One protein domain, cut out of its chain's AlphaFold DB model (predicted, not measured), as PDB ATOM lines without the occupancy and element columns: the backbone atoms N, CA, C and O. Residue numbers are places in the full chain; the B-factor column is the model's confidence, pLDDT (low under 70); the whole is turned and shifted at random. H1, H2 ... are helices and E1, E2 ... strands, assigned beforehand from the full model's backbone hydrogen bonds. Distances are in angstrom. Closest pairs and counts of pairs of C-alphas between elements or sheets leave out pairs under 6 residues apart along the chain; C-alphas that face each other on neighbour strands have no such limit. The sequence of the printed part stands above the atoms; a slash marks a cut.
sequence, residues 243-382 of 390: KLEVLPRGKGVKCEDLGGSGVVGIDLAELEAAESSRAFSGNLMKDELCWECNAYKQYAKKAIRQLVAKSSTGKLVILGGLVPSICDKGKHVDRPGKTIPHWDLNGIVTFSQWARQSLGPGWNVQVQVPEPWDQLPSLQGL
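AT A GLANCE: This is residues 243 to 382 of the 390 residues of an uncharacterized protein of Lentisphaerae bacterium (UniProt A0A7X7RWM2). Two long helices, H1 and H3, lie side by side; the parallel sheet of E1, E4 and E7 lies by their last residues at one end of the domain, and two small strand pairs, E2 with E3 and E5 with E6, form the other end, with E2 beside E5. The short helix H2 is at the strand-pair end, and the short helix H4 lies near H3. The printed part has 140 residues, with four named helices and seven named strands in the order E1 E2 E3 H1 E4 E5 H2 E6 H3 E7 H4. The class is mixed, helices and strands; the three-stranded sheet runs E1, E4, E7, and both two-stranded sheets are antiparallel. The whole is compact, with a radius of gyration of the C-alphas of 15.2 A and spans of 48 by 34 by 22 A.

HOW THE PARTS SIT: In the largest sheet E4, residues 314 to 320, is the inner strand. Its parallel neighbours are E1, residues 263 to 267, at 28 degrees between their directions, with N 264 and O 315 3.0 A apart and N 317 and O 264 2.8 A apart, both within hydrogen-bond range, and E7, residues 363 to 367, at 17 degrees, with N 316 and O 364 within hydrogen-bond range at 2.8 A. H1, residues 294 to 308, only grazes this sheet with residues 300 to 308, and H3, residues 345 to 359, only grazes it with residues 355 to 359. H1 and H3 touch at a shallow tilt of 24 degrees and run the same way; their closest C-alphas, those of Val 308 and Leu 359, are 5.8 A apart. E2, residues 278 to 281, and E3, residues 284 to 289, form an antiparallel hairpin, with N 279 and O 288 2.8 A apart. E5, residues 326 to 329, and E6, residues 339 to 343, are antiparallel, with N 342 and O 327 2.7 A apart. The closest C-alphas of E2 and E5, those of Phe 280 and Cys 327, are 4.8 A apart. H2, residues 330 to 333, is close to H1 but not clearly touching, with the C-alphas of Asn 294 and His 332 6.8 A apart. H4, residues 377 to 380, is likewise close to H3 but not clearly touching, with the C-alphas of Val 349 and Ser 378 7.1 A apart. In H1 and H3 every O i to N i+4 pair is within hydrogen-bond range; H2 and H4 are too short for such a pair.

IN THESE COORDINATES: E1 begins at C-alpha 263 (247.345, 289.855, 350.922). E4 is 18.6 A long, H1 20.7 A and H3 20.8 A. H3 begins at C-alpha 345 (272.704, 296.711, 351.146), and H4 ends at C-alpha 380 (263.549, 298.178, 359.169).

THE WHOLE: The C-alphas farthest apart, those of Gly 260 and Lys 338, are 49.0 A apart. The printed part has no cut, and no link is long. Residues 257 to 261 are under pLDDT 70.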
ATOM      1  N   LYS A 243     251.112 283.470 348.353       92.75
ATOM      2  CA  LYS A 243     252.407 283.549 347.667       92.75
ATOM      3  C   LYS A 243     252.212 283.502 346.149       92.75
ATOM      4  O   LYS A 243     251.584 282.584 345.628       92.75
ATOM      5  N   LEU A 244     252.757 284.491 345.449       92.81
ATOM      6  CA  LEU A 244     252.705 284.574 343.997       92.81
ATOM      7  C   LEU A 244     253.686 283.591 343.366       92.81
ATOM      8  O   LEU A 244     254.835 283.471 343.790       92.81
ATOM      9  N   GLU A 245     253.234 282.929 342.305       92.25
ATOM     10  CA  GLU A 245     254.067 282.047 341.495       92.25
ATOM     11  C   GLU A 245     255.100 282.869 340.709       92.25
ATOM     12  O   GLU A 245     254.750 283.803 339.974       92.25
ATOM     13  N   VAL A 246     256.377 282.503 340.834       90.88
ATOM     14  CA  VAL A 246     257.458 283.053 340.012       90.88
ATOM     15  C   VAL A 246     257.429 282.397 338.633       90.88
ATOM     16  O   VAL A 246     257.495 281.179 338.497       90.88
ATOM     17  N   LEU A 247     257.370 283.223 337.590       90.25
ATOM     18  CA  LEU A 247     257.362 282.767 336.207       90.25
ATOM     19  C   LEU A 247     258.786 282.553 335.680       90.25
ATOM     20  O   LEU A 247     259.665 283.396 335.904       90.25
ATOM     21  N   PRO A 248     259.001 281.510 334.861       87.19
ATOM     22  CA  PRO A 248     260.336 281.136 334.441       87.19
ATOM     23  C   PRO A 248     260.975 282.137 333.471       87.19
ATOM     24  O   PRO A 248     260.293 282.922 332.798       87.19
ATOM     25  N   ARG A 249     262.301 282.058 333.332       83.38
ATOM     26  CA  ARG A 249     263.147 282.857 332.428       83.38
ATOM     27  C   ARG A 249     263.005 284.367 332.647       83.38
ATOM     28  O   ARG A 249     262.892 285.133 331.686       83.38
ATOM     29  N   GLY A 250     262.934 284.803 333.907       80.69
ATOM     30  CA  GLY A 250     262.809 286.224 334.256       80.69
ATOM     31  C   GLY A 250     261.494 286.859 333.776       80.69
ATOM     32  O   GLY A 250     261.425 288.062 333.478       80.69
ATOM     33  N   LYS A 251     260.423 286.065 333.642       87.75
ATOM     34  CA  LYS A 251     259.101 286.575 333.249       87.75
ATOM     35  C   LYS A 251     258.358 287.296 334.378       87.75
ATOM     36  O   LYS A 251     257.363 287.953 334.081       87.75
ATOM     37  N   GLY A 252     258.909 287.304 335.590       89.94
ATOM     38  CA  GLY A 252     258.373 288.022 336.745       89.94
ATOM     39  C   GLY A 252     257.474 287.111 337.570       89.94
ATOM     40  O   GLY A 252     257.867 285.982 337.836       89.94
ATOM     41  N   VAL A 253     256.289 287.579 337.951       91.88
ATOM     42  CA  VAL A 253     255.333 286.825 338.776       91.88
ATOM     43  C   VAL A 253     253.970 286.722 338.091       91.88
ATOM     44  O   VAL A 253     253.605 287.567 337.265       91.88
ATOM     45  N   LYS A 254     253.222 285.664 338.404       90.50
ATOM     46  CA  LYS A 254     251.859 285.465 337.908       90.50
ATOM     47  C   LYS A 254     250.877 286.279 338.756       90.50
ATOM     48  O   LYS A 254     250.746 286.041 339.950       90.50
ATOM     49  N   CYS A 255     250.173 287.223 338.130       84.19
ATOM     50  CA  CYS A 255     249.257 288.154 338.811       84.19
ATOM     51  C   CYS A 255     247.782 287.985 338.398       84.19
ATOM     52  O   CYS A 255     247.018 288.950 338.436       84.19
ATOM     53  N   GLU A 256     247.395 286.818 337.883       73.50
ATOM     54  CA  GLU A 256     246.080 286.610 337.253       73.50
ATOM     55  C   GLU A 256     244.924 286.572 338.272       73.50
ATOM     56  O   GLU A 256     243.801 286.903 337.907       73.50
ATOM     57  N   ASP A 257     245.230 286.347 339.557       60.16
ATOM     58  CA  ASP A 257     244.249 286.116 340.628       60.16
ATOM     59  C   ASP A 257     244.242 287.198 341.731       60.16
ATOM     60  O   ASP A 257     243.781 286.960 342.842       60.16
ATOM     61  N   LEU A 258     244.707 288.424 341.452       68.25
ATOM     62  CA  LEU A 258     244.685 289.545 342.423       68.25
ATOM     63  C   LEU A 258     243.267 290.089 342.732       68.25
ATOM     64  O   LEU A 258     243.118 291.172 343.303       68.25
ATOM     65  N   GLY A 259     242.218 289.372 342.322       51.81
ATOM     66  CA  GLY A 259     240.820 289.776 342.428       51.81
ATOM     67  C   GLY A 259     240.315 289.830 343.870       51.81
ATOM     68  O   GLY A 259     239.752 288.863 344.365       51.81
ATOM     69  N   GLY A 260     240.455 291.003 344.498       53.19
ATOM     70  CA  GLY A 260     239.739 291.411 345.711       53.19
ATOM     71  C   GLY A 260     240.541 291.286 347.007       53.19
ATOM     72  O   GLY A 260     240.668 290.198 347.551       53.19
ATOM     73  N   SER A 261     241.021 292.419 347.542       56.44
ATOM     74  CA  SER A 261     241.503 292.650 348.930       56.44
ATOM     75  C   SER A 261     242.545 291.697 349.552       56.44
ATOM     76  O   SER A 261     242.950 291.922 350.692       56.44
ATOM     77  N   GLY A 262     242.982 290.654 348.845       76.00
ATOM     78  CA  GLY A 262     243.890 289.635 349.354       76.00
ATOM     79  C   GLY A 262     245.289 290.179 349.620       76.00
ATOM     80  O   GLY A 262     245.782 291.071 348.925       76.00
ATOM     81  N   VAL A 263     245.933 289.621 350.640       89.50
ATOM     82  CA  VAL A 263     247.345 289.855 350.922       89.50
ATOM     83  C   VAL A 263     248.162 288.952 350.006       89.50
ATOM     84  O   VAL A 263     247.987 287.733 350.028       89.50
ATOM     85  N   VAL A 264     249.069 289.527 349.219       93.31
ATOM     86  CA  VAL A 264     249.950 288.750 348.337       93.31
ATOM     87  C   VAL A 264     251.390 288.755 348.806       93.31
ATOM     88  O   VAL A 264     251.868 289.742 349.354       93.31
ATOM     89  N   GLY A 265     252.081 287.642 348.585       94.62
ATOM     90  CA  GLY A 265     253.468 287.440 348.980       94.62
ATOM     91  C   GLY A 265     254.384 287.275 347.776       94.62
ATOM     92  O   GLY A 265     254.050 286.532 346.857       94.62
ATOM     93  N   ILE A 266     255.553 287.911 347.781       95.06
ATOM     94  CA  ILE A 266     256.632 287.625 346.826       95.06
ATOM     95  C   ILE A 266     257.872 287.229 347.613       95.06
ATOM     96  O   ILE A 266     258.308 287.969 348.491       95.06
ATOM     97  N   ASP A 267     258.465 286.094 347.260       94.56
ATOM     98  CA  ASP A 267     259.826 285.773 347.673       94.56
ATOM     99  C   ASP A 267     260.794 286.194 346.563       94.56
ATOM    100  O   ASP A 267     260.775 285.646 345.459       94.56
ATOM    101  N   LEU A 268     261.612 287.214 346.829       94.56
ATOM    102  CA  LEU A 268     262.546 287.726 345.830       94.56
ATOM    103  C   LEU A 268     263.731 286.770 345.626       94.56
ATOM    104  O   LEU A 268     264.308 286.772 344.540       94.56
ATOM    105  N   ALA A 269     264.048 285.918 346.609       91.94
ATOM    106  CA  ALA A 269     265.106 284.915 346.484       91.94
ATOM    107  C   ALA A 269     264.750 283.815 345.470       91.94
ATOM    108  O   ALA A 269     265.641 283.213 344.871       91.94
ATOM    109  N   GLU A 270     263.455 283.577 345.247       91.56
ATOM    110  CA  GLU A 270     262.957 282.582 344.293       91.56
ATOM    111  C   GLU A 270     262.839 283.109 342.862       91.56
ATOM    112  O   GLU A 270     262.573 282.333 341.943       91.56
ATOM    113  N   LEU A 271     263.037 284.414 342.639       88.88
ATOM    114  CA  LEU A 271     263.053 284.964 341.288       88.88
ATOM    115  C   LEU A 271     264.138 284.265 340.466       88.88
ATOM    116  O   LEU A 271     265.317 284.313 340.812       88.88
ATOM    117  N   GLU A 272     263.747 283.651 339.344       82.81
ATOM    118  CA  GLU A 272     264.695 282.962 338.471       82.81
ATOM    119  C   GLU A 272     265.728 283.963 337.929       82.81
ATOM    120  O   GLU A 272     265.465 284.744 337.007       82.81
ATOM    121  N   ALA A 273     266.917 283.936 338.523       81.81
ATOM    122  CA  ALA A 273     268.048 284.761 338.153       81.81
ATOM    123  C   ALA A 273     269.148 283.883 337.554       81.81
ATOM    124  O   ALA A 273     269.440 282.790 338.033       81.81
ATOM    125  N   ALA A 274     269.799 284.384 336.504       86.25
ATOM    126  CA  ALA A 274     270.974 283.720 335.956       86.25
ATOM    127  C   ALA A 274     272.072 283.630 337.028       86.25
ATOM    128  O   ALA A 274     272.254 284.593 337.776       86.25
ATOM    129  N   GLU A 275     272.875 282.561 337.013       87.38
ATOM    130  CA  GLU A 275     274.047 282.371 337.896       87.38
ATOM    131  C   GLU A 275     274.953 283.605 337.944       87.38
ATOM    132  O   GLU A 275     275.525 283.965 338.969       87.38
ATOM    133  N   SER A 276     275.028 284.338 336.829       88.25
ATOM    134  CA  SER A 276     275.788 285.580 336.750       88.25
ATOM    135  C   SER A 276     275.330 286.688 337.712       88.25
ATOM    136  O   SER A 276     276.084 287.646 337.868       88.25
ATOM    137  N   SER A 277     274.163 286.555 338.350       91.88
ATOM    138  CA  SER A 277     273.561 287.512 339.292       91.88
ATOM    139  C   SER A 277     273.757 287.143 340.766       91.88
ATOM    140  O   SER A 277     273.501 287.978 341.630       91.88
ATOM    141  N   ARG A 278     274.209 285.917 341.051       92.25
ATOM    142  CA  ARG A 278     274.525 285.466 342.413       92.25
ATOM    143  C   ARG A 278     275.737 286.197 342.968       92.25
ATOM    144  O   ARG A 278     276.592 286.607 342.186       92.25
ATOM    145  N   ALA A 279     275.808 286.366 344.281       92.56
ATOM    146  CA  ALA A 279     276.970 286.921 344.958       92.56
ATOM    147  C   ALA A 279     278.182 285.981 344.835       92.56
ATOM    148  O   ALA A 279     278.040 284.775 344.627       92.56
ATOM    149  N   PHE A 280     279.385 286.546 344.930       92.50
ATOM    150  CA  PHE A 280     280.646 285.807 344.834       92.50
ATOM    151  C   PHE A 280     281.573 286.161 345.998       92.50
ATOM    152  O   PHE A 280     281.543 287.279 346.512       92.50
ATOM    153  N   SER A 281     282.377 285.191 346.425       89.19
ATOM    154  CA  SER A 281     283.538 285.396 347.293       89.19
ATOM    155  C   SER A 281     284.730 284.678 346.673       89.19
ATOM    156  O   SER A 281     284.817 283.448 346.669       89.19
ATOM    157  N   GLY A 282     285.646 285.446 346.107       84.56
ATOM    158  CA  GLY A 282     286.670 284.981 345.191       84.56
ATOM    159  C   GLY A 282     286.035 284.335 343.963       84.56
ATOM    160  O   GLY A 282     285.216 284.918 343.258       84.56
ATOM    161  N   ASN A 283     286.397 283.077 343.724       81.94
ATOM    162  CA  ASN A 283     285.828 282.276 342.639       81.94
ATOM    163  C   ASN A 283     284.615 281.441 343.080       81.94
ATOM    164  O   ASN A 283     284.076 280.685 342.273       81.94
ATOM    165  N   LEU A 284     284.196 281.546 344.345       88.12
ATOM    166  CA  LEU A 284     283.077 280.779 344.881       88.12
ATOM    167  C   LEU A 284     281.783 281.567 344.706       88.12
ATOM    168  O   LEU A 284     281.631 282.667 345.238       88.12
ATOM    169  N   MET A 285     280.859 280.987 343.948       90.62
ATOM    170  CA  MET A 285     279.489 281.470 343.845       90.62
ATOM    171  C   MET A 285     278.751 281.150 345.143       90.62
ATOM    172  O   MET A 285     278.860 280.035 345.650       90.62
ATOM    173  N   LYS A 286     278.012 282.123 345.664       90.50
ATOM    174  CA  LYS A 286     277.158 281.948 346.835       90.50
ATOM    175  C   LYS A 286     275.708 281.701 346.427       90.50
ATOM    176  O   LYS A 286     275.334 281.925 345.273       90.50
ATOM    177  N   ASP A 287     274.892 281.282 347.386       87.44
ATOM    178  CA  ASP A 287     273.459 281.094 347.168       87.44
ATOM    179  C   ASP A 287     272.700 282.427 347.154       87.44
ATOM    180  O   ASP A 287     271.674 282.540 346.481       87.44
ATOM    181  N   GLU A 288     273.216 283.469 347.807       90.12
ATOM    182  CA  GLU A 288     272.591 284.789 347.812       90.12
ATOM    183  C   GLU A 288     272.697 285.487 346.448       90.12
ATOM    184  O   GLU A 288     273.619 285.277 345.652       90.12
ATOM    185  N   LEU A 289     271.733 286.363 346.169       92.38
ATOM    186  CA  LEU A 289     271.726 287.220 344.988       92.38
ATOM    187  C   LEU A 289     272.381 288.552 345.326       92.38
ATOM    188  O   LEU A 289     272.097 289.132 346.366       92.38
ATOM    189  N   CYS A 290     273.223 289.058 344.425       94.94
ATOM    190  CA  CYS A 290     273.844 290.357 344.632       94.94
ATOM    191  C   CYS A 290     272.895 291.473 344.189       94.94
ATOM    192  O   CYS A 290     272.590 291.616 342.995       94.94
ATOM    193  N   TRP A 291     272.485 292.320 345.129       95.75
ATOM    194  CA  TRP A 291     271.607 293.460 344.854       95.75
ATOM    195  C   TRP A 291     272.271 294.603 344.082       95.75
ATOM    196  O   TRP A 291     271.579 295.472 343.540       95.75
ATOM    197  N   GLU A 292     273.595 294.583 343.919       94.88
ATOM    198  CA  GLU A 292     274.257 295.483 342.975       94.88
ATOM    199  C   GLU A 292     274.129 295.026 341.519       94.88
ATOM    200  O   GLU A 292     274.116 295.863 340.613       94.88
ATOM    201  N   CYS A 293     273.860 293.740 341.270       94.50
ATOM    202  CA  CYS A 293     273.656 293.224 339.923       94.50
ATOM    203  C   CYS A 293     272.431 293.863 339.240       94.50
ATOM    204  O   CYS A 293     271.275 293.592 339.580       94.50
ATOM    205  N   ASN A 294     272.669 294.674 338.202       92.88
ATOM    206  CA  ASN A 294     271.589 295.338 337.468       92.88
ATOM    207  C   ASN A 294     270.588 294.344 336.852       92.88
ATOM    208  O   ASN A 294     269.391 294.610 336.873       92.88
ATOM    209  N   ALA A 295     271.045 293.193 336.345       91.50
ATOM    210  CA  ALA A 295     270.156 292.193 335.745       91.50
ATOM    211  C   ALA A 295     269.108 291.686 336.750       91.50
ATOM    212  O   ALA A 295     267.913 291.715 336.454       91.50
ATOM    213  N   TYR A 296     269.542 291.312 337.956       93.38
ATOM    214  CA  TYR A 296     268.636 290.876 339.016       93.38
ATOM    215  C   TYR A 296     267.711 292.003 339.487       93.38
ATOM    216  O   TYR A 296     266.495 291.808 339.549       93.38
ATOM    217  N   LYS A 297     268.241 293.224 339.674       94.50
ATOM    218  CA  LYS A 297     267.413 294.407 339.962       94.50
ATOM    219  C   LYS A 297     266.299 294.586 338.926       94.50
ATOM    220  O   LYS A 297     265.166 294.856 339.309       94.50
ATOM    221  N   GLN A 298     266.564 294.421 337.627       93.31
ATOM    222  CA  GLN A 298     265.513 294.545 336.605       93.31
ATOM    223  C   GLN A 298     264.438 293.453 336.712       93.31
ATOM    224  O   GLN A 298     263.266 293.747 336.460       93.31
ATOM    225  N   TYR A 299     264.792 292.228 337.112       92.69
ATOM    226  CA  TYR A 299     263.811 291.164 337.351       92.69
ATOM    227  C   TYR A 299     262.917 291.466 338.556       92.69
ATOM    228  O   TYR A 299     261.693 291.419 338.421       92.69
ATOM    229  N   ALA A 300     263.494 291.891 339.681       95.25
ATOM    230  CA  ALA A 300     262.721 292.317 340.848       95.25
ATOM    231  C   ALA A 300     261.807 293.514 340.512       95.25
ATOM    232  O   ALA A 300     260.613 293.511 340.819       95.25
ATOM    233  N   LYS A 301     262.322 294.504 339.768       96.38
ATOM    234  CA  LYS A 301     261.532 295.650 339.281       96.38
ATOM    235  C   LYS A 301     260.365 295.228 338.390       96.38
ATOM    236  O   LYS A 301     259.299 295.840 338.432       96.38
ATOM    237  N   LYS A 302     260.546 294.196 337.564       95.38
ATOM    238  CA  LYS A 302     259.486 293.672 336.698       95.38
ATOM    239  C   LYS A 302     258.334 293.077 337.508       95.38
ATOM    240  O   LYS A 302     257.192 293.385 337.181       95.38
ATOM    241  N   ALA A 303     258.628 292.313 338.560       94.56
ATOM    242  CA  ALA A 303     257.603 291.765 339.450       94.56
ATOM    243  C   ALA A 303     256.755 292.884 340.085       94.56
ATOM    244  O   ALA A 303     255.530 292.859 339.998       94.56
ATOM    245  N   ILE A 304     257.400 293.939 340.600       96.31
ATOM    246  CA  ILE A 304     256.693 295.108 341.152       96.31
ATOM    247  C   ILE A 304     255.829 295.804 340.092       96.31
ATOM    248  O   ILE A 304     254.663 296.094 340.339       96.31
ATOM    249  N   ARG A 305     256.346 296.027 338.876       95.94
ATOM    250  CA  ARG A 305     255.558 296.636 337.785       95.94
ATOM    251  C   ARG A 305     254.335 295.803 337.402       95.94
ATOM    252  O   ARG A 305     253.314 296.379 337.044       95.94
ATOM    253  N   GLN A 306     254.426 294.475 337.460       93.81
ATOM    254  CA  GLN A 306     253.289 293.594 337.183       93.81
ATOM    255  C   GLN A 306     252.192 293.719 338.245       93.81
ATOM    256  O   GLN A 306     251.020 293.671 337.883       93.81
ATOM    257  N   LEU A 307     252.549 293.929 339.516       92.88
ATOM    258  CA  LEU A 307     251.576 294.244 340.569       92.88
ATOM    259  C   LEU A 307     250.884 295.585 340.314       92.88
ATOM    260  O   LEU A 307     249.658 295.652 340.275       92.88
ATOM    261  N   VAL A 308     251.673 296.631 340.056       92.56
ATOM    262  CA  VAL A 308     251.169 297.992 339.797       92.56
ATOM    263  C   VAL A 308     250.254 298.035 338.572       92.56
ATOM    264  O   VAL A 308     249.230 298.707 338.582       92.56
ATOM    265  N   ALA A 309     250.583 297.280 337.520       92.50
ATOM    266  CA  ALA A 309     249.758 297.192 336.315       92.50
ATOM    267  C   ALA A 309     248.400 296.505 336.547       92.50
ATOM    268  O   ALA A 309     247.510 296.617 335.706       92.50
ATOM    269  N   LYS A 310     248.246 295.766 337.651       90.69
ATOM    270  CA  LYS A 310     247.012 295.054 337.997       90.69
ATOM    271  C   LYS A 310     246.160 295.805 339.009       90.69
ATOM    272  O   LYS A 310     244.941 295.705 338.929       90.69
ATOM    273  N   SER A 311     246.775 296.536 339.939       89.75
ATOM    274  CA  SER A 311     246.057 297.318 340.943       89.75
ATOM    275  C   SER A 311     246.861 298.525 341.430       89.75
ATOM    276  O   SER A 311     248.071 298.444 341.642       89.75
ATOM    277  N   SER A 312     246.166 299.635 341.683       88.94
ATOM    278  CA  SER A 312     246.716 300.828 342.342       88.94
ATOM    279  C   SER A 312     246.709 300.736 343.874       88.94
ATOM    280  O   SER A 312     247.260 301.609 344.539       88.94
ATOM    281  N   THR A 313     246.079 299.702 344.437       91.38
ATOM    282  CA  THR A 313     245.984 299.470 345.887       91.38
ATOM    283  C   THR A 313     246.192 298.001 346.238       91.38
ATOM    284  O   THR A 313     245.777 297.124 345.476       91.38
ATOM    285  N   GLY A 314     246.743 297.699 347.412       91.62
ATOM    286  CA  GLY A 314     246.893 296.308 347.842       91.62
ATOM    287  C   GLY A 314     247.721 296.122 349.106       91.62
ATOM    288  O   GLY A 314     248.255 297.078 349.665       91.62
ATOM    289  N   LYS A 315     247.836 294.869 349.550       93.75
ATOM    290  CA  LYS A 315     248.715 294.454 350.647       93.75
ATOM    291  C   LYS A 315     249.759 293.486 350.096       93.75
ATOM    292  O   LYS A 315     249.398 292.446 349.550       93.75
ATOM    293  N   LEU A 316     251.033 293.846 350.212       94.94
ATOM    294  CA  LEU A 316     252.171 293.063 349.735       94.94
ATOM    295  C   LEU A 316     253.040 292.642 350.920       94.94
ATOM    296  O   LEU A 316     253.366 293.455 351.778       94.94
ATOM    297  N   VAL A 317     253.466 291.387 350.926       96.06
ATOM    298  CA  VAL A 317     254.490 290.873 351.832       96.06
ATOM    299  C   VAL A 317     255.696 290.448 351.005       96.06
ATOM    300  O   VAL A 317     255.581 289.620 350.102       96.06
ATOM    301  N   ILE A 318     256.867 291.006 351.297       96.75
ATOM    302  CA  ILE A 318     258.131 290.470 350.797       96.75
ATOM    303  C   ILE A 318     258.569 289.371 351.764       96.75
ATOM    304  O   ILE A 318     258.940 289.661 352.897       96.75
ATOM    305  N   LEU A 319     258.474 288.120 351.316       95.31
ATOM    306  CA  LEU A 319     258.718 286.919 352.122       95.31
ATOM    307  C   LEU A 319     260.212 286.613 352.298       95.31
ATOM    308  O   LEU A 319     260.598 285.946 353.250       95.31
ATOM    309  N   GLY A 320     261.053 287.088 351.378       94.12
ATOM    310  CA  GLY A 320     262.474 286.764 351.370       94.12
ATOM    311  C   GLY A 320     263.259 287.495 350.284       94.12
ATOM    312  O   GLY A 320     262.704 288.234 349.465       94.12
ATOM    313  N   GLY A 321     264.579 287.298 350.304       92.75
ATOM    314  CA  GLY A 321     265.516 287.796 349.291       92.75
ATOM    315  C   GLY A 321     266.068 289.207 349.507       92.75
ATOM    316  O   GLY A 321     266.911 289.627 348.721       92.75
ATOM    317  N   LEU A 322     265.656 289.926 350.557       95.00
ATOM    318  CA  LEU A 322     266.223 291.229 350.955       95.00
ATOM    319  C   LEU A 322     267.231 291.076 352.099       95.00
ATOM    320  O   LEU A 322     267.154 291.765 353.111       95.00
ATOM    321  N   VAL A 323     268.164 290.141 351.927       92.38
ATOM    322  CA  VAL A 323     269.251 289.883 352.873       92.38
ATOM    323  C   VAL A 323     270.549 290.422 352.275       92.38
ATOM    324  O   VAL A 323     270.903 290.007 351.169       92.38
ATOM    325  N   PRO A 324     271.241 291.342 352.961       93.38
ATOM    326  CA  PRO A 324     272.505 291.871 352.477       93.38
ATOM    327  C   PRO A 324     273.610 290.812 352.384       93.38
ATOM    328  O   PRO A 324     273.711 289.907 353.213       93.38
ATOM    329  N   SER A 325     274.485 290.958 351.394       91.19
ATOM    330  CA  SER A 325     275.607 290.066 351.135       91.19
ATOM    331  C   SER A 325     276.847 290.824 350.644       91.19
ATOM    332  O   SER A 325     276.778 291.830 349.932       91.19
ATOM    333  N   ILE A 326     278.027 290.325 351.028       92.06
ATOM    334  CA  ILE A 326     279.292 290.768 350.432       92.06
ATOM    335  C   ILE A 326     279.481 290.010 349.123       92.06
ATOM    336  O   ILE A 326     279.434 288.773 349.110       92.06
ATOM    337  N   CYS A 327     279.761 290.741 348.054       93.81
ATOM    338  CA  CYS A 327     280.095 290.196 346.748       93.81
ATOM    339  C   CYS A 327     281.421 290.793 346.276       93.81
ATOM    340  O   CYS A 327     281.734 291.927 346.611       93.81
ATOM    341  N   ASP A 328     282.209 290.079 345.480       93.81
ATOM    342  CA  ASP A 328     283.432 290.629 344.886       93.81
ATOM    343  C   ASP A 328     283.462 290.585 343.352       93.81
ATOM    344  O   ASP A 328     284.457 290.928 342.709       93.81
ATOM    345  N   LYS A 329     282.336 290.239 342.728       92.75
ATOM    346  CA  LYS A 329     282.207 290.203 341.272       92.75
ATOM    347  C   LYS A 329     282.127 291.609 340.685       92.75
ATOM    348  O   LYS A 329     281.056 292.209 340.617       92.75
ATOM    349  N   GLY A 330     283.233 292.104 340.129       91.12
ATOM    350  CA  GLY A 330     283.311 293.472 339.604       91.12
ATOM    351  C   GLY A 330     282.289 293.807 338.511       91.12
ATOM    352  O   GLY A 330     281.877 294.958 338.393       91.12
ATOM    353  N   LYS A 331     281.789 292.821 337.745       92.50
ATOM    354  CA  LYS A 331     280.712 293.039 336.753       92.50
ATOM    355  C   LYS A 331     279.429 293.613 337.379       92.50
ATOM    356  O   LYS A 331     278.688 294.289 336.675       92.50
ATOM    357  N   HIS A 332     279.148 293.343 338.655       93.00
ATOM    358  CA  HIS A 332     277.955 293.863 339.338       93.00
ATOM    359  C   HIS A 332     278.039 295.354 339.650       93.00
ATOM    360  O   HIS A 332     277.003 295.996 339.755       93.00
ATOM    361  N   VAL A 333     279.250 295.907 339.713       91.00
ATOM    362  CA  VAL A 333     279.526 297.321 340.008       91.00
ATOM    363  C   VAL A 333     280.222 298.023 338.833       91.00
ATOM    364  O   VAL A 333     281.046 298.915 339.023       91.00
ATOM    365  N   ASP A 334     279.929 297.588 337.602       89.06
ATOM    366  CA  ASP A 334     280.451 298.160 336.349       89.06
ATOM    367  C   ASP A 334     281.995 298.180 336.248       89.06
ATOM    368  O   ASP A 334     282.621 299.081 335.676       89.06
ATOM    369  N   ARG A 335     282.634 297.143 336.800       88.44
ATOM    370  CA  ARG A 335     284.082 296.873 336.749       88.44
ATOM    371  C   ARG A 335     284.359 295.459 336.213       88.44
ATOM    372  O   ARG A 335     284.878 294.613 336.943       88.44
ATOM    373  N   PRO A 336     283.990 295.149 334.954       87.44
ATOM    374  CA  PRO A 336     284.180 293.812 334.396       87.44
ATOM    375  C   PRO A 336     285.659 293.396 334.415       87.44
ATOM    376  O   PRO A 336     286.548 294.217 334.206       87.44
ATOM    377  N   GLY A 337     285.915 292.110 334.670       86.75
ATOM    378  CA  GLY A 337     287.268 291.538 334.697       86.75
ATOM    379  C   GLY A 337     288.081 291.825 335.965       86.75
ATOM    380  O   GLY A 337     289.243 291.437 336.022       86.75
ATOM    381  N   LYS A 338     287.499 292.485 336.975       87.06
ATOM    382  CA  LYS A 338     288.143 292.746 338.269       87.06
ATOM    383  C   LYS A 338     287.392 292.065 339.412       87.06
ATOM    384  O   LYS A 338     286.165 291.960 339.369       87.06
ATOM    385  N   THR A 339     288.132 291.678 340.445       89.62
ATOM    386  CA  THR A 339     287.588 291.280 341.746       89.62
ATOM    387  C   THR A 339     287.522 292.521 342.626       89.62
ATOM    388  O   THR A 339     288.554 293.083 342.980       89.62
ATOM    389  N   ILE A 340     286.310 293.005 342.888       90.56
ATOM    390  CA  ILE A 340     286.042 294.266 343.580       90.56
ATOM    391  C   ILE A 340     285.054 293.972 344.715       90.56
ATOM    392  O   ILE A 340     283.858 293.859 344.425       90.56
ATOM    393  N   PRO A 341     285.525 293.811 345.970       90.75
ATOM    394  CA  PRO A 341     284.639 293.560 347.103       90.75
ATOM    395  C   PRO A 341     283.676 294.730 347.255       90.75
ATOM    396  O   PRO A 341     284.109 295.874 347.205       90.75
ATOM    397  N   HIS A 342     282.391 294.446 347.405       92.81
ATOM    398  CA  HIS A 342     281.319 295.418 347.533       92.81
ATOM    399  C   HIS A 342     280.196 294.884 348.419       92.81
ATOM    400  O   HIS A 342     280.008 293.673 348.567       92.81
ATOM    401  N   TRP A 343     279.459 295.817 349.012       93.69
ATOM    402  CA  TRP A 343     278.359 295.550 349.932       93.69
ATOM    403  C   TRP A 343     277.018 295.913 349.301       93.69
ATOM    404  O   TRP A 343     276.818 297.049 348.876       93.69
ATOM    405  N   ASP A 344     276.094 294.961 349.200       94.56
ATOM    406  CA  ASP A 344     274.900 295.136 348.365       94.56
ATOM    407  C   ASP A 344     273.660 295.708 349.081       94.56
ATOM    408  O   ASP A 344     272.629 295.926 348.434       94.56
ATOM    409  N   LEU A 345     273.768 296.054 350.372       95.81
ATOM    410  CA  LEU A 345     272.704 296.711 351.146       95.81
ATOM    411  C   LEU A 345     272.196 297.993 350.469       95.81
ATOM    412  O   LEU A 345     270.994 298.246 350.417       95.81
ATOM    413  N   ASN A 346     273.094 298.781 349.874       93.31
ATOM    414  CA  ASN A 346     272.710 299.986 349.132       93.31
ATOM    415  C   ASN A 346     271.805 299.660 347.933       93.31
ATOM    416  O   ASN A 346     270.876 300.416 347.621       93.31
ATOM    417  N   GLY A 347     272.051 298.532 347.265       95.50
ATOM    418  CA  GLY A 347     271.211 298.002 346.199       95.50
ATOM    419  C   GLY A 347     269.813 297.630 346.695       95.50
ATOM    420  O   GLY A 347     268.833 297.980 346.029       95.50
ATOM    421  N   ILE A 348     269.720 297.008 347.877       97.31
ATOM    422  CA  ILE A 348     268.458 296.673 348.562       97.31
ATOM    423  C   ILE A 348     267.658 297.944 348.872       97.31
ATOM    424  O   ILE A 348     266.509 298.070 348.439       97.31
ATOM    425  N   VAL A 349     268.277 298.920 349.545       96.50
ATOM    426  CA  VAL A 349     267.634 300.194 349.911       96.50
ATOM    427  C   VAL A 349     267.172 300.950 348.662       96.50
ATOM    428  O   VAL A 349     266.018 301.370 348.572       96.50
ATOM    429  N   THR A 350     268.032 301.056 347.642       95.25
ATOM    430  CA  THR A 350     267.700 301.745 346.382       95.25
ATOM    431  C   THR A 350     266.542 301.059 345.651       95.25
ATOM    432  O   THR A 350     265.672 301.727 345.081       95.25
ATOM    433  N   PHE A 351     266.519 299.722 345.628       97.06
ATOM    434  CA  PHE A 351     265.404 298.970 345.058       97.06
ATOM    435  C   PHE A 351     264.111 299.233 345.828       97.06
ATOM    436  O   PHE A 351     263.091 299.510 345.201       97.06
ATOM    437  N   SER A 352     264.166 299.188 347.156       96.94
ATOM    438  CA  SER A 352     263.011 299.379 348.023       96.94
ATOM    439  C   SER A 352     262.390 300.772 347.876       96.94
ATOM    440  O   SER A 352     261.184 300.876 347.649       96.94
ATOM    441  N   GLN A 353     263.206 301.832 347.866       95.38
ATOM    442  CA  GLN A 353     262.739 303.201 347.615       95.38
ATOM    443  C   GLN A 353     262.071 303.324 346.236       95.38
ATOM    444  O   GLN A 353     260.968 303.863 346.116       95.38
ATOM    445  N   TRP A 354     262.692 302.772 345.186       96.31
ATOM    446  CA  TRP A 354     262.102 302.746 343.843       96.31
ATOM    447  C   TRP A 354     260.781 301.959 343.804       96.31
ATOM    448  O   TRP A 354     259.824 302.369 343.138       96.31
ATOM    449  N   ALA A 355     260.725 300.821 344.496       96.62
ATOM    450  CA  ALA A 355     259.568 299.941 344.495       96.62
ATOM    451  C   ALA A 355     258.406 300.589 345.244       96.62
ATOM    452  O   ALA A 355     257.291 300.590 344.725       96.62
ATOM    453  N   ARG A 356     258.676 301.231 346.389       94.44
ATOM    454  CA  ARG A 356     257.683 302.028 347.109       94.44
ATOM    455  C   ARG A 356     257.096 303.115 346.222       94.44
ATOM    456  O   ARG A 356     255.877 303.229 346.147       94.44
ATOM    457  N   GLN A 357     257.946 303.877 345.535       93.69
ATOM    458  CA  GLN A 357     257.486 304.932 344.635       93.69
ATOM    459  C   GLN A 357     256.608 304.368 343.506       93.69
ATOM    460  O   GLN A 357     255.598 304.965 343.149       93.69
ATOM    461  N   SER A 358     256.986 303.212 342.955       94.75
ATOM    462  CA  SER A 358     256.241 302.569 341.868       94.75
ATOM    463  C   SER A 358     254.882 302.037 342.327       94.75
ATOM    464  O   SER A 358     253.917 302.126 341.575       94.75
ATOM    465  N   LEU A 359     254.811 301.482 343.540       93.69
ATOM    466  CA  LEU A 359     253.572 301.002 344.155       93.69
ATOM    467  C   LEU A 359     252.647 302.165 344.542       93.69
ATOM    468  O   LEU A 359     251.437 302.067 344.376       93.69
ATOM    469  N   GLY A 360     253.212 303.279 345.006       91.44
ATOM    470  CA  GLY A 360     252.447 304.440 345.449       91.44
ATOM    471  C   GLY A 360     251.758 304.230 346.807       91.44
ATOM    472  O   GLY A 360     251.854 303.156 347.408       91.44
ATOM    473  N   PRO A 361     251.060 305.259 347.319       90.06
ATOM    474  CA  PRO A 361     250.527 305.269 348.684       90.06
ATOM    475  C   PRO A 361     249.410 304.245 348.924       90.06
ATOM    476  O   PRO A 361     249.216 303.819 350.057       90.06
ATOM    477  N   GLY A 362     248.712 303.801 347.872       91.50
ATOM    478  CA  GLY A 362     247.611 302.837 347.968       91.50
ATOM    479  C   GLY A 362     248.026 301.410 348.346       91.50
ATOM    480  O   GLY A 362     247.166 300.570 348.623       91.50
ATOM    481  N   TRP A 363     249.324 301.112 348.342       93.06
ATOM    482  CA  TRP A 363     249.853 299.813 348.744       93.06
ATOM    483  C   TRP A 363     250.402 299.852 350.169       93.06
ATOM    484  O   TRP A 363     251.181 300.742 350.506       93.06
ATOM    485  N   ASN A 364     250.070 298.847 350.974       93.81
ATOM    486  CA  ASN A 364     250.740 298.564 352.238       93.81
ATOM    487  C   ASN A 364     251.732 297.407 352.038       93.81
ATOM    488  O   ASN A 364     251.361 296.383 351.462       93.81
ATOM    489  N   VAL A 365     252.986 297.570 352.467       95.25
ATOM    490  CA  VAL A 365     254.070 296.624 352.157       95.25
ATOM    491  C   VAL A 365     254.839 296.219 353.408       95.25
ATOM    492  O   VAL A 365     255.602 297.014 353.949       95.25
ATOM    493  N   GLN A 366     254.722 294.964 353.822       94.81
ATOM    494  CA  GLN A 366     255.522 294.402 354.910       94.81
ATOM    495  C   GLN A 366     256.710 293.615 354.344       94.81
ATOM    496  O   GLN A 366     256.583 292.933 353.331       94.81
ATOM    497  N   VAL A 367     257.866 293.697 354.997       95.12
ATOM    498  CA  VAL A 367     259.062 292.932 354.628       95.12
ATOM    499  C   VAL A 367     259.415 291.993 355.766       95.12
ATOM    500  O   VAL A 367     259.437 292.407 356.922       95.12
ATOM    501  N   GLN A 368     259.698 290.738 355.439       93.94
ATOM    502  CA  GLN A 368     260.313 289.798 356.362       93.94
ATOM    503  C   GLN A 368     261.831 289.892 356.215       93.94
ATOM    504  O   GLN A 368     262.398 289.505 355.194       93.94
ATOM    505  N   VAL A 369     262.476 290.453 357.235       92.31
ATOM    506  CA  VAL A 369     263.933 290.493 357.359       92.31
ATOM    507  C   VAL A 369     264.311 289.477 358.437       92.31
ATOM    508  O   VAL A 369     263.772 289.566 359.538       92.31
ATOM    509  N   PRO A 370     265.156 288.478 358.139       92.75
ATOM    510  CA  PRO A 370     265.555 287.489 359.133       92.75
ATOM    511  C   PRO A 370     266.582 288.064 360.113       92.75
ATOM    512  O   PRO A 370     267.384 288.926 359.745       92.75
ATOM    513  N   GLU A 371     266.629 287.517 361.328       91.62
ATOM    514  CA  GLU A 371     267.755 287.741 362.239       91.62
ATOM    515  C   GLU A 371     269.086 287.301 361.589       91.62
ATOM    516  O   GLU A 371     269.117 286.326 360.827       91.62
ATOM    517  N   PRO A 372     270.210 287.984 361.880       92.69
ATOM    518  CA  PRO A 372     270.338 289.184 362.724       92.69
ATOM    519  C   PRO A 372     270.110 290.511 361.968       92.69
ATOM    520  O   PRO A 372     270.390 291.587 362.491       92.69
ATOM    521  N   TRP A 373     269.679 290.461 360.705       94.50
ATOM    522  CA  TRP A 373     269.605 291.630 359.823       94.50
ATOM    523  C   TRP A 373     268.452 292.578 360.161       94.50
ATOM    524  O   TRP A 373     268.512 293.765 359.849       94.50
ATOM    525  N   ASP A 374     267.423 292.081 360.834       92.56
ATOM    526  CA  ASP A 374     266.297 292.860 361.352       92.56
ATOM    527  C   ASP A 374     266.704 293.939 362.373       92.56
ATOM    528  O   ASP A 374     265.942 294.876 362.621       92.56
ATOM    529  N   GLN A 375     267.926 293.868 362.904       93.50
ATOM    530  CA  GLN A 375     268.513 294.887 363.773       93.50
ATOM    531  C   GLN A 375     268.976 296.146 363.021       93.50
ATOM    532  O   GLN A 375     269.197 297.169 363.664       93.50
ATOM    533  N   LEU A 376     269.138 296.102 361.690       96.44
ATOM    534  CA  LEU A 376     269.602 297.247 360.897       96.44
ATOM    535  C   LEU A 376     268.465 298.257 360.668       96.44
ATOM    536  O   LEU A 376     267.495 297.922 359.976       96.44
ATOM    537  N   PRO A 377     268.577 299.512 361.151       97.25
ATOM    538  CA  PRO A 377     267.603 300.558 360.851       97.25
ATOM    539  C   PRO A 377     267.281 300.709 359.358       97.25
ATOM    540  O   PRO A 377     266.115 300.880 358.994       97.25
ATOM    541  N   SER A 378     268.277 300.602 358.473       96.94
ATOM    542  CA  SER A 378     268.064 300.709 357.023       96.94
ATOM    543  C   SER A 378     267.188 299.592 356.450       96.94
ATOM    544  O   SER A 378     266.464 299.821 355.477       96.94
ATOM    545  N   LEU A 379     267.203 298.402 357.064       96.00
ATOM    546  CA  LEU A 379     266.343 297.282 356.681       96.00
ATOM    547  C   LEU A 379     264.946 297.374 357.308       96.00
ATOM    548  O   LEU A 379     263.958 297.007 356.668       96.00
ATOM    549  N   GLN A 380     264.839 297.929 358.517       93.62
ATOM    550  CA  GLN A 380     263.549 298.178 359.169       93.62
ATOM    551  C   GLN A 380     262.680 299.152 358.361       93.62
ATOM    552  O   GLN A 380     261.471 298.951 358.250       93.62
ATOM    553  N   GLY A 381     263.288 300.166 357.739       93.00
ATOM    554  CA  GLY A 381     262.574 301.159 356.931       93.00
ATOM    555  C   GLY A 381     262.332 300.785 355.468       93.00
ATOM    556  O   GLY A 381     261.842 301.618 354.700       93.00
ATOM    557  N   LEU A 382     262.649 299.556 355.042       95.38
ATOM    558  CA  LEU A 382     262.367 299.132 353.670       95.38
ATOM    559  C   LEU A 382     260.868 299.234 353.376       95.38
ATOM    560  O   LEU A 382     260.037 298.692 354.099       95.38
TER     561      LEU A 382